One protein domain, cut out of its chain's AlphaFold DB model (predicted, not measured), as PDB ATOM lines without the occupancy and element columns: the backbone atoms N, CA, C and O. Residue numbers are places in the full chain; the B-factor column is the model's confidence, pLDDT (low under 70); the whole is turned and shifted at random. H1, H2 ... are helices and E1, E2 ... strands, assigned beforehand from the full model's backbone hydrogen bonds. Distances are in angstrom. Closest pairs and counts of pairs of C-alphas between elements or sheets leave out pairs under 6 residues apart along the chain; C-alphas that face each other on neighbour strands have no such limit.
ATOM      1  N   THR A  14     121.461 -24.001 -35.970       97.62
ATOM      2  CA  THR A  14     120.133 -23.484 -36.333       97.62
ATOM      3  C   THR A  14     119.608 -24.058 -37.650       97.62
ATOM      4  O   THR A  14     118.402 -24.248 -37.805       97.62
ATOM      5  N   LEU A  15     120.493 -24.354 -38.607       96.19
ATOM      6  CA  LEU A  15     120.122 -25.001 -39.862       96.19
ATOM      7  C   LEU A  15     119.798 -26.481 -39.642       96.19
ATOM      8  O   LEU A  15     118.849 -26.991 -40.233       96.19
ATOM      9  N   PHE A  16     120.555 -27.153 -38.773       96.75
ATOM     10  CA  PHE A  16     120.311 -28.551 -38.426       96.75
ATOM     11  C   PHE A  16     118.947 -28.734 -37.758       96.75
ATOM     12  O   PHE A  16     118.181 -29.600 -38.174       96.75
ATOM     13  N   GLU A  17     118.594 -27.878 -36.798       98.00
ATOM     14  CA  GLU A  17     117.292 -27.949 -36.123       98.00
ATOM     15  C   GLU A  17     116.125 -27.734 -37.096       98.00
ATOM     16  O   GLU A  17     115.134 -28.465 -37.052       98.00
ATOM     17  N   LYS A  18     116.263 -26.806 -38.055       97.56
ATOM     18  CA  LYS A  18     115.275 -26.637 -39.133       97.56
ATOM     19  C   LYS A  18     115.154 -27.895 -39.991       97.56
ATOM     20  O   LYS A  18     114.045 -28.354 -40.242       97.56
ATOM     21  N   LEU A  19     116.278 -28.466 -40.427       97.06
ATOM     22  CA  LEU A  19     116.289 -29.688 -41.233       97.06
ATOM     23  C   LEU A  19     115.632 -30.858 -40.486       97.06
ATOM     24  O   LEU A  19     114.841 -31.595 -41.066       97.06
ATOM     25  N   LYS A  20     115.918 -30.992 -39.190       97.50
ATOM     26  CA  LYS A  20     115.343 -32.012 -38.311       97.50
ATOM     27  C   LYS A  20     113.832 -31.850 -38.147       97.50
ATOM     28  O   LYS A  20     113.112 -32.840 -38.249       97.50
ATOM     29  N   ALA A  21     113.347 -30.627 -37.935       97.94
ATOM     30  CA  ALA A  21     111.915 -30.349 -37.844       97.94
ATOM     31  C   ALA A  21     111.179 -30.710 -39.144       97.94
ATOM     32  O   ALA A  21     110.110 -31.313 -39.109       97.94
ATOM     33  N   GLU A  22     111.767 -30.387 -40.295       97.44
ATOM     34  CA  GLU A  22     111.184 -30.709 -41.600       97.44
ATOM     35  C   GLU A  22     111.209 -32.216 -41.888       97.44
ATOM     36  O   GLU A  22     110.208 -32.766 -42.345       97.44
ATOM     37  N   ALA A  23     112.293 -32.907 -41.530       97.31
ATOM     38  CA  ALA A  23     112.376 -34.363 -41.625       97.31
ATOM     39  C   ALA A  23     111.301 -35.056 -40.765       97.31
ATOM     40  O   ALA A  23     110.650 -35.992 -41.230       97.31
ATOM     41  N   ALA A  24     111.065 -34.552 -39.546       97.31
ATOM     42  CA  ALA A  24     110.023 -35.053 -38.653       97.31
ATOM     43  C   ALA A  24     108.615 -34.859 -39.237       97.31
ATOM     44  O   ALA A  24     107.823 -35.799 -39.234       97.31
ATOM     45  N   LYS A  25     108.316 -33.679 -39.801       95.88
ATOM     46  CA  LYS A  25     107.039 -33.420 -40.493       95.88
ATOM     47  C   LYS A  25     106.820 -34.356 -41.681       95.88
ATOM     48  O   LYS A  25     105.698 -34.785 -41.920       95.88
ATOM     49  N   ALA A  26     107.887 -34.670 -42.413       91.75
ATOM     50  CA  ALA A  26     107.853 -35.554 -43.572       91.75
ATOM     51  C   ALA A  26     107.939 -37.054 -43.214       91.75
ATOM     52  O   ALA A  26     107.974 -37.885 -44.120       91.75
ATOM     53  N   GLY A  27     108.008 -37.419 -41.926       96.00
ATOM     54  CA  GLY A  27     108.078 -38.815 -41.480       96.00
ATOM     55  C   GLY A  27     109.333 -39.565 -41.945       96.00
ATOM     56  O   GLY A  27     109.295 -40.784 -42.095       96.00
ATOM     57  N   ARG A  28     110.442 -38.859 -42.204       95.06
ATOM     58  CA  ARG A  28     111.687 -39.438 -42.738       95.06
ATOM     59  C   ARG A  28     112.910 -39.075 -41.904       95.06
ATOM     60  O   ARG A  28     112.876 -38.184 -41.060       95.06
ATOM     61  N   SER A  29     114.021 -39.779 -42.133       97.44
ATOM     62  CA  SER A  29     115.279 -39.476 -41.443       97.44
ATOM     63  C   SER A  29     115.850 -38.128 -41.892       97.44
ATOM     64  O   SER A  29     115.631 -37.682 -43.020       97.44
ATOM     65  N   VAL A  30     116.646 -37.498 -41.025       95.62
ATOM     66  CA  VAL A  30     117.333 -36.231 -41.340       95.62
ATOM     67  C   VAL A  30     118.210 -36.370 -42.587       95.62
ATOM     68  O   VAL A  30     118.233 -35.478 -43.430       95.62
ATOM     69  N   ASN A  31     118.881 -37.516 -42.746       94.38
ATOM     70  CA  ASN A  31     119.683 -37.799 -43.933       94.38
ATOM     71  C   ASN A  31     118.816 -37.921 -45.196       94.38
ATOM     72  O   ASN A  31     119.179 -37.374 -46.230       94.38
ATOM     73  N   ALA A  32     117.658 -38.587 -45.117       95.31
ATOM     74  CA  ALA A  32     116.740 -38.701 -46.250       95.31
ATOM     75  C   ALA A  32     116.156 -37.338 -46.668       95.31
ATOM     76  O   ALA A  32     115.987 -37.074 -47.855       95.31
ATOM     77  N   GLU A  33     115.879 -36.451 -45.708       96.31
ATOM     78  CA  GLU A  33     115.486 -35.065 -45.994       96.31
ATOM     79  C   GLU A  33     116.620 -34.276 -46.656       96.31
ATOM     80  O   GLU A  33     116.373 -33.577 -47.639       96.31
ATOM     81  N   LEU A  34     117.851 -34.400 -46.148       94.44
ATOM     82  CA  LEU A  34     119.027 -33.735 -46.710       94.44
ATOM     83  C   LEU A  34     119.267 -34.162 -48.159       94.44
ATOM     84  O   LEU A  34     119.349 -33.308 -49.038       94.44
ATOM     85  N   VAL A  35     119.333 -35.473 -48.399       92.62
ATOM     86  CA  VAL A  35     119.530 -36.045 -49.735       92.62
ATOM     87  C   VAL A  35     118.417 -35.581 -50.670       92.62
ATOM     88  O   VAL A  35     118.714 -34.993 -51.701       92.62
ATOM     89  N   GLY A  36     117.145 -35.690 -50.271       90.94
ATOM     90  CA  GLY A  36     116.031 -35.257 -51.120       90.94
ATOM     91  C   GLY A  36     115.962 -33.742 -51.368       90.94
ATOM     92  O   GLY A  36     115.302 -33.288 -52.303       90.94
ATOM     93  N   ARG A  37     116.595 -32.908 -50.533       91.88
ATOM     94  CA  ARG A  37     116.785 -31.479 -50.840       91.88
ATOM     95  C   ARG A  37     117.901 -31.282 -51.851       91.88
ATOM     96  O   ARG A  37     117.680 -30.549 -52.806       91.88
ATOM     97  N   LEU A  38     119.036 -31.946 -51.646       90.81
ATOM     98  CA  LEU A  38     120.185 -31.875 -52.543       90.81
ATOM     99  C   LEU A  38     119.824 -32.358 -53.945       90.81
ATOM    100  O   LEU A  38     120.093 -31.643 -54.901       90.81
ATOM    101  N   GLU A  39     119.138 -33.495 -54.057       88.44
ATOM    102  CA  GLU A  39     118.636 -34.022 -55.326       88.44
ATOM    103  C   GLU A  39     117.765 -32.989 -56.037       88.44
ATOM    104  O   GLU A  39     118.042 -32.666 -57.182       88.44
ATOM    105  N   ARG A  40     116.790 -32.377 -55.345       84.25
ATOM    106  CA  ARG A  40     115.944 -31.316 -55.925       84.25
ATOM    107  C   ARG A  40     116.726 -30.091 -56.393       84.25
ATOM    108  O   ARG A  40     116.315 -29.481 -57.367       84.25
ATOM    109  N   THR A  41     117.801 -29.708 -55.707       82.19
ATOM    110  CA  THR A  41     118.639 -28.563 -56.112       82.19
ATOM    111  C   THR A  41     119.671 -28.893 -57.187       82.19
ATOM    112  O   THR A  41     120.187 -27.971 -57.802       82.19
ATOM    113  N   LEU A  42     120.015 -30.170 -57.368       80.56
ATOM    114  CA  LEU A  42     121.067 -30.618 -58.282       80.56
ATOM    115  C   LEU A  42     120.523 -31.303 -59.540       80.56
ATOM    116  O   LEU A  42     121.322 -31.711 -60.379       80.56
ATOM    117  N   VAL A  43     119.199 -31.441 -59.693       75.06
ATOM    118  CA  VAL A  43     118.615 -31.815 -60.988       75.06
ATOM    119  C   VAL A  43     119.073 -30.779 -62.014       75.06
ATOM    120  O   VAL A  43     118.810 -29.591 -61.832       75.06
ATOM    121  N   GLU A  44     119.769 -31.225 -63.065       58.75
ATOM    122  CA  GLU A  44     120.123 -30.369 -64.199       58.75
ATOM    123  C   GLU A  44     118.850 -29.692 -64.713       58.75
ATOM    124  O   GLU A  44     117.855 -30.353 -65.027       58.75
ATOM    125  N   SER A  45     118.871 -28.363 -64.723       55.41
ATOM    126  CA  SER A  45     117.750 -27.517 -65.104       55.41
ATOM    127  C   SER A  45     117.413 -27.741 -66.576       55.41
ATOM    128  O   SER A  45     118.011 -27.145 -67.473       55.41
ATOM    129  N   THR A  46     116.468 -28.634 -66.841       64.25
ATOM    130  CA  THR A  46     115.691 -28.578 -68.074       64.25
ATOM    131  C   THR A  46     114.614 -27.510 -67.901       64.25
ATOM    132  O   THR A  46     114.167 -27.256 -66.781       64.25
ATOM    133  N   ASN A  47     114.151 -26.909 -69.000       65.19
ATOM    134  CA  ASN A  47     113.066 -25.921 -68.949       65.19
ATOM    135  C   ASN A  47     111.852 -26.439 -68.151       65.19
ATOM    136  O   ASN A  47     111.247 -25.691 -67.391       65.19
ATOM    137  N   ASP A  48     111.539 -27.735 -68.253       64.62
ATOM    138  CA  ASP A  48     110.444 -28.366 -67.509       64.62
ATOM    139  C   ASP A  48     110.696 -28.407 -65.993       64.62
ATOM    140  O   ASP A  48     109.777 -28.218 -65.190       64.62
ATOM    141  N   VAL A  49     111.946 -28.646 -65.582       69.31
ATOM    142  CA  VAL A  49     112.356 -28.654 -64.172       69.31
ATOM    143  C   VAL A  49     112.286 -27.241 -63.591       69.31
ATOM    144  O   VAL A  49     111.722 -27.064 -62.509       69.31
ATOM    145  N   ASP A  50     112.759 -26.234 -64.327       73.19
ATOM    146  CA  ASP A  50     112.706 -24.829 -63.908       73.19
ATOM    147  C   ASP A  50     111.271 -24.321 -63.785       73.19
ATOM    148  O   ASP A  50     110.896 -23.721 -62.773       73.19
ATOM    149  N   VAL A  51     110.432 -24.624 -64.776       74.62
ATOM    150  CA  VAL A  51     109.010 -24.273 -64.772       74.62
ATOM    151  C   VAL A  51     108.309 -24.902 -63.567       74.62
ATOM    152  O   VAL A  51     107.594 -24.211 -62.836       74.62
ATOM    153  N   ARG A  52     108.571 -26.183 -63.273       75.44
ATOM    154  CA  ARG A  52     108.034 -26.845 -62.075       75.44
ATOM    155  C   ARG A  52     108.498 -26.170 -60.782       75.44
ATOM    156  O   ARG A  52     107.691 -25.992 -59.871       75.44
ATOM    157  N   HIS A  53     109.764 -25.771 -60.686       77.31
ATOM    158  CA  HIS A  53     110.278 -25.079 -59.501       77.31
ATOM    159  C   HIS A  53     109.643 -23.701 -59.295       77.31
ATOM    160  O   HIS A  53     109.307 -23.354 -58.159       77.31
ATOM    161  N   ILE A  54     109.427 -22.943 -60.372       80.50
ATOM    162  CA  ILE A  54     108.711 -21.661 -60.329       80.50
ATOM    163  C   ILE A  54     107.288 -21.880 -59.806       80.50
ATOM    164  O   ILE A  54     106.853 -21.186 -58.883       80.50
ATOM    165  N   PHE A  55     106.586 -22.885 -60.331       78.25
ATOM    166  CA  PHE A  55     105.231 -23.214 -59.904       78.25
ATOM    167  C   PHE A  55     105.148 -23.614 -58.426       78.25
ATOM    168  O   PHE A  55     104.337 -23.054 -57.685       78.25
ATOM    169  N   GLU A  56     106.028 -24.499 -57.952       81.69
ATOM    170  CA  GLU A  56     106.077 -24.872 -56.531       81.69
ATOM    171  C   GLU A  56     106.365 -23.673 -55.615       81.69
ATOM    172  O   GLU A  56     105.818 -23.570 -54.511       81.69
ATOM    173  N   ALA A  57     107.251 -22.767 -56.035       84.19
ATOM    174  CA  ALA A  57     107.591 -21.585 -55.253       84.19
ATOM    175  C   ALA A  57     106.387 -20.641 -55.116       84.19
ATOM    176  O   ALA A  57     106.098 -20.176 -54.008       84.19
ATOM    177  N   LEU A  58     105.660 -20.411 -56.211       83.62
ATOM    178  CA  LEU A  58     104.452 -19.586 -56.229       83.62
ATOM    179  C   LEU A  58     103.323 -20.204 -55.400       83.62
ATOM    180  O   LEU A  58     102.649 -19.492 -54.659       83.62
ATOM    181  N   GLU A  59     103.160 -21.525 -55.442       82.94
ATOM    182  CA  GLU A  59     102.182 -22.220 -54.607       82.94
ATOM    183  C   GLU A  59     102.479 -22.024 -53.121       82.94
ATOM    184  O   GLU A  59     101.614 -21.557 -52.374       82.94
ATOM    185  N   ARG A  60     103.728 -22.266 -52.700       85.25
ATOM    186  CA  ARG A  60     104.160 -22.036 -51.312       85.25
ATOM    187  C   ARG A  60     103.984 -20.580 -50.893       85.25
ATOM    188  O   ARG A  60     103.645 -20.322 -49.739       85.25
ATOM    189  N   LEU A  61     104.231 -19.636 -51.797       85.12
ATOM    190  CA  LEU A  61     104.064 -18.211 -51.534       85.12
ATOM    191  C   LEU A  61     102.583 -17.830 -51.381       85.12
ATOM    192  O   LEU A  61     102.243 -17.084 -50.460       85.12
ATOM    193  N   SER A  62     101.709 -18.394 -52.219       84.56
ATOM    194  CA  SER A  62     100.258 -18.189 -52.157       84.56
ATOM    195  C   SER A  62      99.630 -18.802 -50.905       84.56
ATOM    196  O   SER A  62      98.813 -18.160 -50.256       84.56
ATOM    197  N   ALA A  63     100.074 -19.992 -50.494       80.69
ATOM    198  CA  ALA A  63      99.600 -20.643 -49.277       80.69
ATOM    199  C   ALA A  63      99.975 -19.852 -48.012       80.69
ATOM    200  O   ALA A  63      99.253 -19.881 -47.019       80.69
ATOM    201  N   ARG A  64     101.098 -19.122 -48.045       86.56
ATOM    202  CA  ARG A  64     101.514 -18.225 -46.956       86.56
ATOM    203  C   ARG A  64     100.740 -16.907 -46.931       86.56
ATOM    204  O   ARG A  64     100.676 -16.289 -45.877       86.56
ATOM    205  N   ASN A  65     100.191 -16.474 -48.066       87.44
ATOM    206  CA  ASN A  65      99.522 -15.183 -48.223       87.44
ATOM    207  C   ASN A  65      98.213 -15.368 -49.014       87.44
ATOM    208  O   ASN A  65      98.166 -15.010 -50.193       87.44
ATOM    209  N   PRO A  66      97.160 -15.937 -48.397       83.62
ATOM    210  CA  PRO A  66      95.938 -16.334 -49.105       83.62
ATOM    211  C   PRO A  66      95.171 -15.155 -49.726       83.62
ATOM    212  O   PRO A  66      94.500 -15.331 -50.741       83.62
ATOM    213  N   GLU A  67      95.319 -13.956 -49.158       83.94
ATOM    214  CA  GLU A  67      94.706 -12.714 -49.651       83.94
ATOM    215  C   GLU A  67      95.400 -12.157 -50.907       83.94
ATOM    216  O   GLU A  67      94.829 -11.345 -51.635       83.94
ATOM    217  N   MET A  68      96.643 -12.573 -51.179       76.69
ATOM    218  CA  MET A  68      97.397 -12.111 -52.342       76.69
ATOM    219  C   MET A  68      97.165 -13.035 -53.537       76.69
ATOM    220  O   MET A  68      97.373 -14.248 -53.471       76.69
ATOM    221  N   ARG A  69      96.776 -12.438 -54.666       77.44
ATOM    222  CA  ARG A  69      96.692 -13.115 -55.962       77.44
ATOM    223  C   ARG A  69      97.992 -12.902 -56.725       77.44
ATOM    224  O   ARG A  69      98.380 -11.762 -56.968       77.44
ATOM    225  N   TYR A  70      98.628 -13.992 -57.139       76.38
ATOM    226  CA  TYR A  70      99.852 -13.942 -57.935       76.38
ATOM    227  C   TYR A  70      99.510 -14.239 -59.395       76.38
ATOM    228  O   TYR A  70      98.926 -15.279 -59.706       76.38
ATOM    229  N   THR A  71      99.855 -13.318 -60.288       70.56
ATOM    230  CA  THR A  71      99.745 -13.478 -61.743       70.56
ATOM    231  C   THR A  71     101.141 -13.667 -62.321       70.56
ATOM    232  O   THR A  71     102.085 -13.001 -61.896       70.56
ATOM    233  N   PHE A  72     101.292 -14.578 -63.281       69.56
ATOM    234  CA  PHE A  72     102.556 -14.752 -63.990       69.56
ATOM    235  C   PHE A  72     102.295 -14.708 -65.496       69.56
ATOM    236  O   PHE A  72     101.436 -15.413 -66.019       69.56
ATOM    237  N   GLY A  73     103.010 -13.822 -66.186       64.00
ATOM    238  CA  GLY A  73     103.005 -13.734 -67.643       64.00
ATOM    239  C   GLY A  73     104.306 -14.314 -68.174       64.00
ATOM    240  O   GLY A  73     105.380 -13.906 -67.735       64.00
ATOM    241  N   VAL A  74     104.215 -15.265 -69.100       63.19
ATOM    242  CA  VAL A  74     105.381 -15.762 -69.836       63.19
ATOM    243  C   VAL A  74     105.345 -15.121 -71.216       63.19
ATOM    244  O   VAL A  74     104.461 -15.415 -72.014       63.19
ATOM    245  N   ASN A  75     106.293 -14.225 -71.489       59.72
ATOM    246  CA  ASN A  75     106.425 -13.593 -72.798       59.72
ATOM    247  C   ASN A  75     107.136 -14.547 -73.757       59.72
ATOM    248  O   ASN A  75     108.365 -14.595 -73.797       59.72
ATOM    249  N   LEU A  76     106.363 -15.289 -74.544       54.00
ATOM    250  CA  LEU A  76     106.871 -16.043 -75.685       54.00
ATOM    251  C   LEU A  76     106.655 -15.194 -76.941       54.00
ATOM    252  O   LEU A  76     105.580 -15.203 -77.522       54.00
ATOM    253  N   GLY A  77     107.662 -14.415 -77.342       55.16
ATOM    254  CA  GLY A  77     107.654 -13.775 -78.665       55.16
ATOM    255  C   GLY A  77     106.865 -12.469 -78.828       55.16
ATOM    256  O   GLY A  77     106.726 -12.022 -79.958       55.16
ATOM    257  N   ALA A  85      97.765 -16.958 -66.708       69.88
ATOM    258  CA  ALA A  85      97.607 -17.951 -65.667       69.88
ATOM    259  C   ALA A  85      97.925 -17.319 -64.296       69.88
ATOM    260  O   ALA A  85      98.807 -16.466 -64.145       69.88
ATOM    261  N   HIS A  86      97.150 -17.695 -63.283       71.94
ATOM    262  CA  HIS A  86      97.267 -17.114 -61.949       71.94
ATOM    263  C   HIS A  86      97.001 -18.147 -60.864       71.94
ATOM    264  O   HIS A  86      96.318 -19.149 -61.084       71.94
ATOM    265  N   ILE A  87      97.532 -17.868 -59.675       76.50
ATOM    266  CA  ILE A  87      97.325 -18.668 -58.475       76.50
ATOM    267  C   ILE A  87      96.747 -17.810 -57.357       76.50
ATOM    268  O   ILE A  87      97.195 -16.689 -57.092       76.50
ATOM    269  N   GLN A  88      95.737 -18.359 -56.691       77.12
ATOM    270  CA  GLN A  88      95.138 -17.777 -55.500       77.12
ATOM    271  C   GLN A  88      94.805 -18.899 -54.524       77.12
ATOM    272  O   GLN A  88      94.241 -19.919 -54.919       77.12
ATOM    273  N   ASN A  89      95.172 -18.718 -53.254       78.88
ATOM    274  CA  ASN A  89      94.912 -19.693 -52.196       78.88
ATOM    275  C   ASN A  89      95.361 -21.133 -52.559       78.88
ATOM    276  O   ASN A  89      94.612 -22.093 -52.387       78.88
ATOM    277  N   GLY A  90      96.550 -21.278 -53.161       75.12
ATOM    278  CA  GLY A  90      97.102 -22.571 -53.588       75.12
ATOM    279  C   GLY A  90      96.473 -23.196 -54.843       75.12
ATOM    280  O   GLY A  90      96.889 -24.277 -55.243       75.12
ATOM    281  N   LYS A  91      95.483 -22.559 -55.485       76.25
ATOM    282  CA  LYS A  91      94.793 -23.113 -56.663       76.25
ATOM    283  C   LYS A  91      95.209 -22.420 -57.956       76.25
ATOM    284  O   LYS A  91      95.063 -21.205 -58.086       76.25
ATOM    285  N   TRP A  92      95.669 -23.214 -58.921       70.75
ATOM    286  CA  TRP A  92      95.993 -22.764 -60.273       70.75
ATOM    287  C   TRP A  92      94.735 -22.559 -61.115       70.75
ATOM    288  O   TRP A  92      93.879 -23.437 -61.186       70.75
ATOM    289  N   THR A  93      94.668 -21.421 -61.804       75.50
ATOM    290  CA  THR A  93      93.729 -21.189 -62.904       75.50
ATOM    291  C   THR A  93      94.533 -20.930 -64.170       75.50
ATOM    292  O   THR A  93      95.278 -19.950 -64.253       75.50
ATOM    293  N   LEU A  94      94.401 -21.834 -65.138       67.00
ATOM    294  CA  LEU A  94      95.017 -21.718 -66.458       67.00
ATOM    295  C   LEU A  94      94.048 -20.997 -67.409       67.00
ATOM    296  O   LEU A  94      92.832 -21.146 -67.241       67.00
TER     297      LEU A  94
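AT A GLANCE: This is residues 14 to 77 and 85 to 94 of the 102 residues of the protein "Arc family DNA-binding protein" of Duganella callida (UniProt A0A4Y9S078). What is the shape? One long helix, H3, stands between a small antiparallel hairpin, E1 and E2, beside its residues 55 to 63, and an L-shaped corner of H1 and H2, apart from it. What is it made of? It is 74 printed residues, mostly helix and loose, with named elements in the order H1, H2, H3, E1, E2, radius of gyration of the C-alphas 15.4 A and spans 43 by 32 by 20 A.

HOW THE PARTS SIT: How do the strands pair? E1, residues 86 to 88, and E2, residues 91 to 93, form an antiparallel hairpin, with N 86 and O 93 within hydrogen-bond range at 3.1 A. What else meets? The closest C-alphas of E1 and H3, residues 47 to 64, are Gln 88 and Ser 62, 6.1 A apart. H1, residues 14 to 25, touches H2, residues 30 to 42, about perpendicular at 79 degrees, closest at C-alphas Ala 23 and Val 30, 5.3 A. H2 and H3 are apart. Are the helix backbones complete? Every O i to N i+4 pair is within hydrogen-bond range in H1 and H3, 8 of 9 in H2.

IN THESE COORDINATES: How long are the helices? H1 is 17.0 A, H2 18.2 A and H3 26.0 A. Where are the ends? H1 begins at C-alpha 14 (120.133, -23.484, -36.333) and E2 ends at C-alpha 93 (93.729, -21.189, -62.904).

THE WHOLE: Is it cut? Residues 78 to 84 are not printed, and C-alphas 77 and 85 are 17.0 A apart. Where is pLDDT under 70? It is under 70 at residues 44 to 49, 72 to 77, 85 and 94.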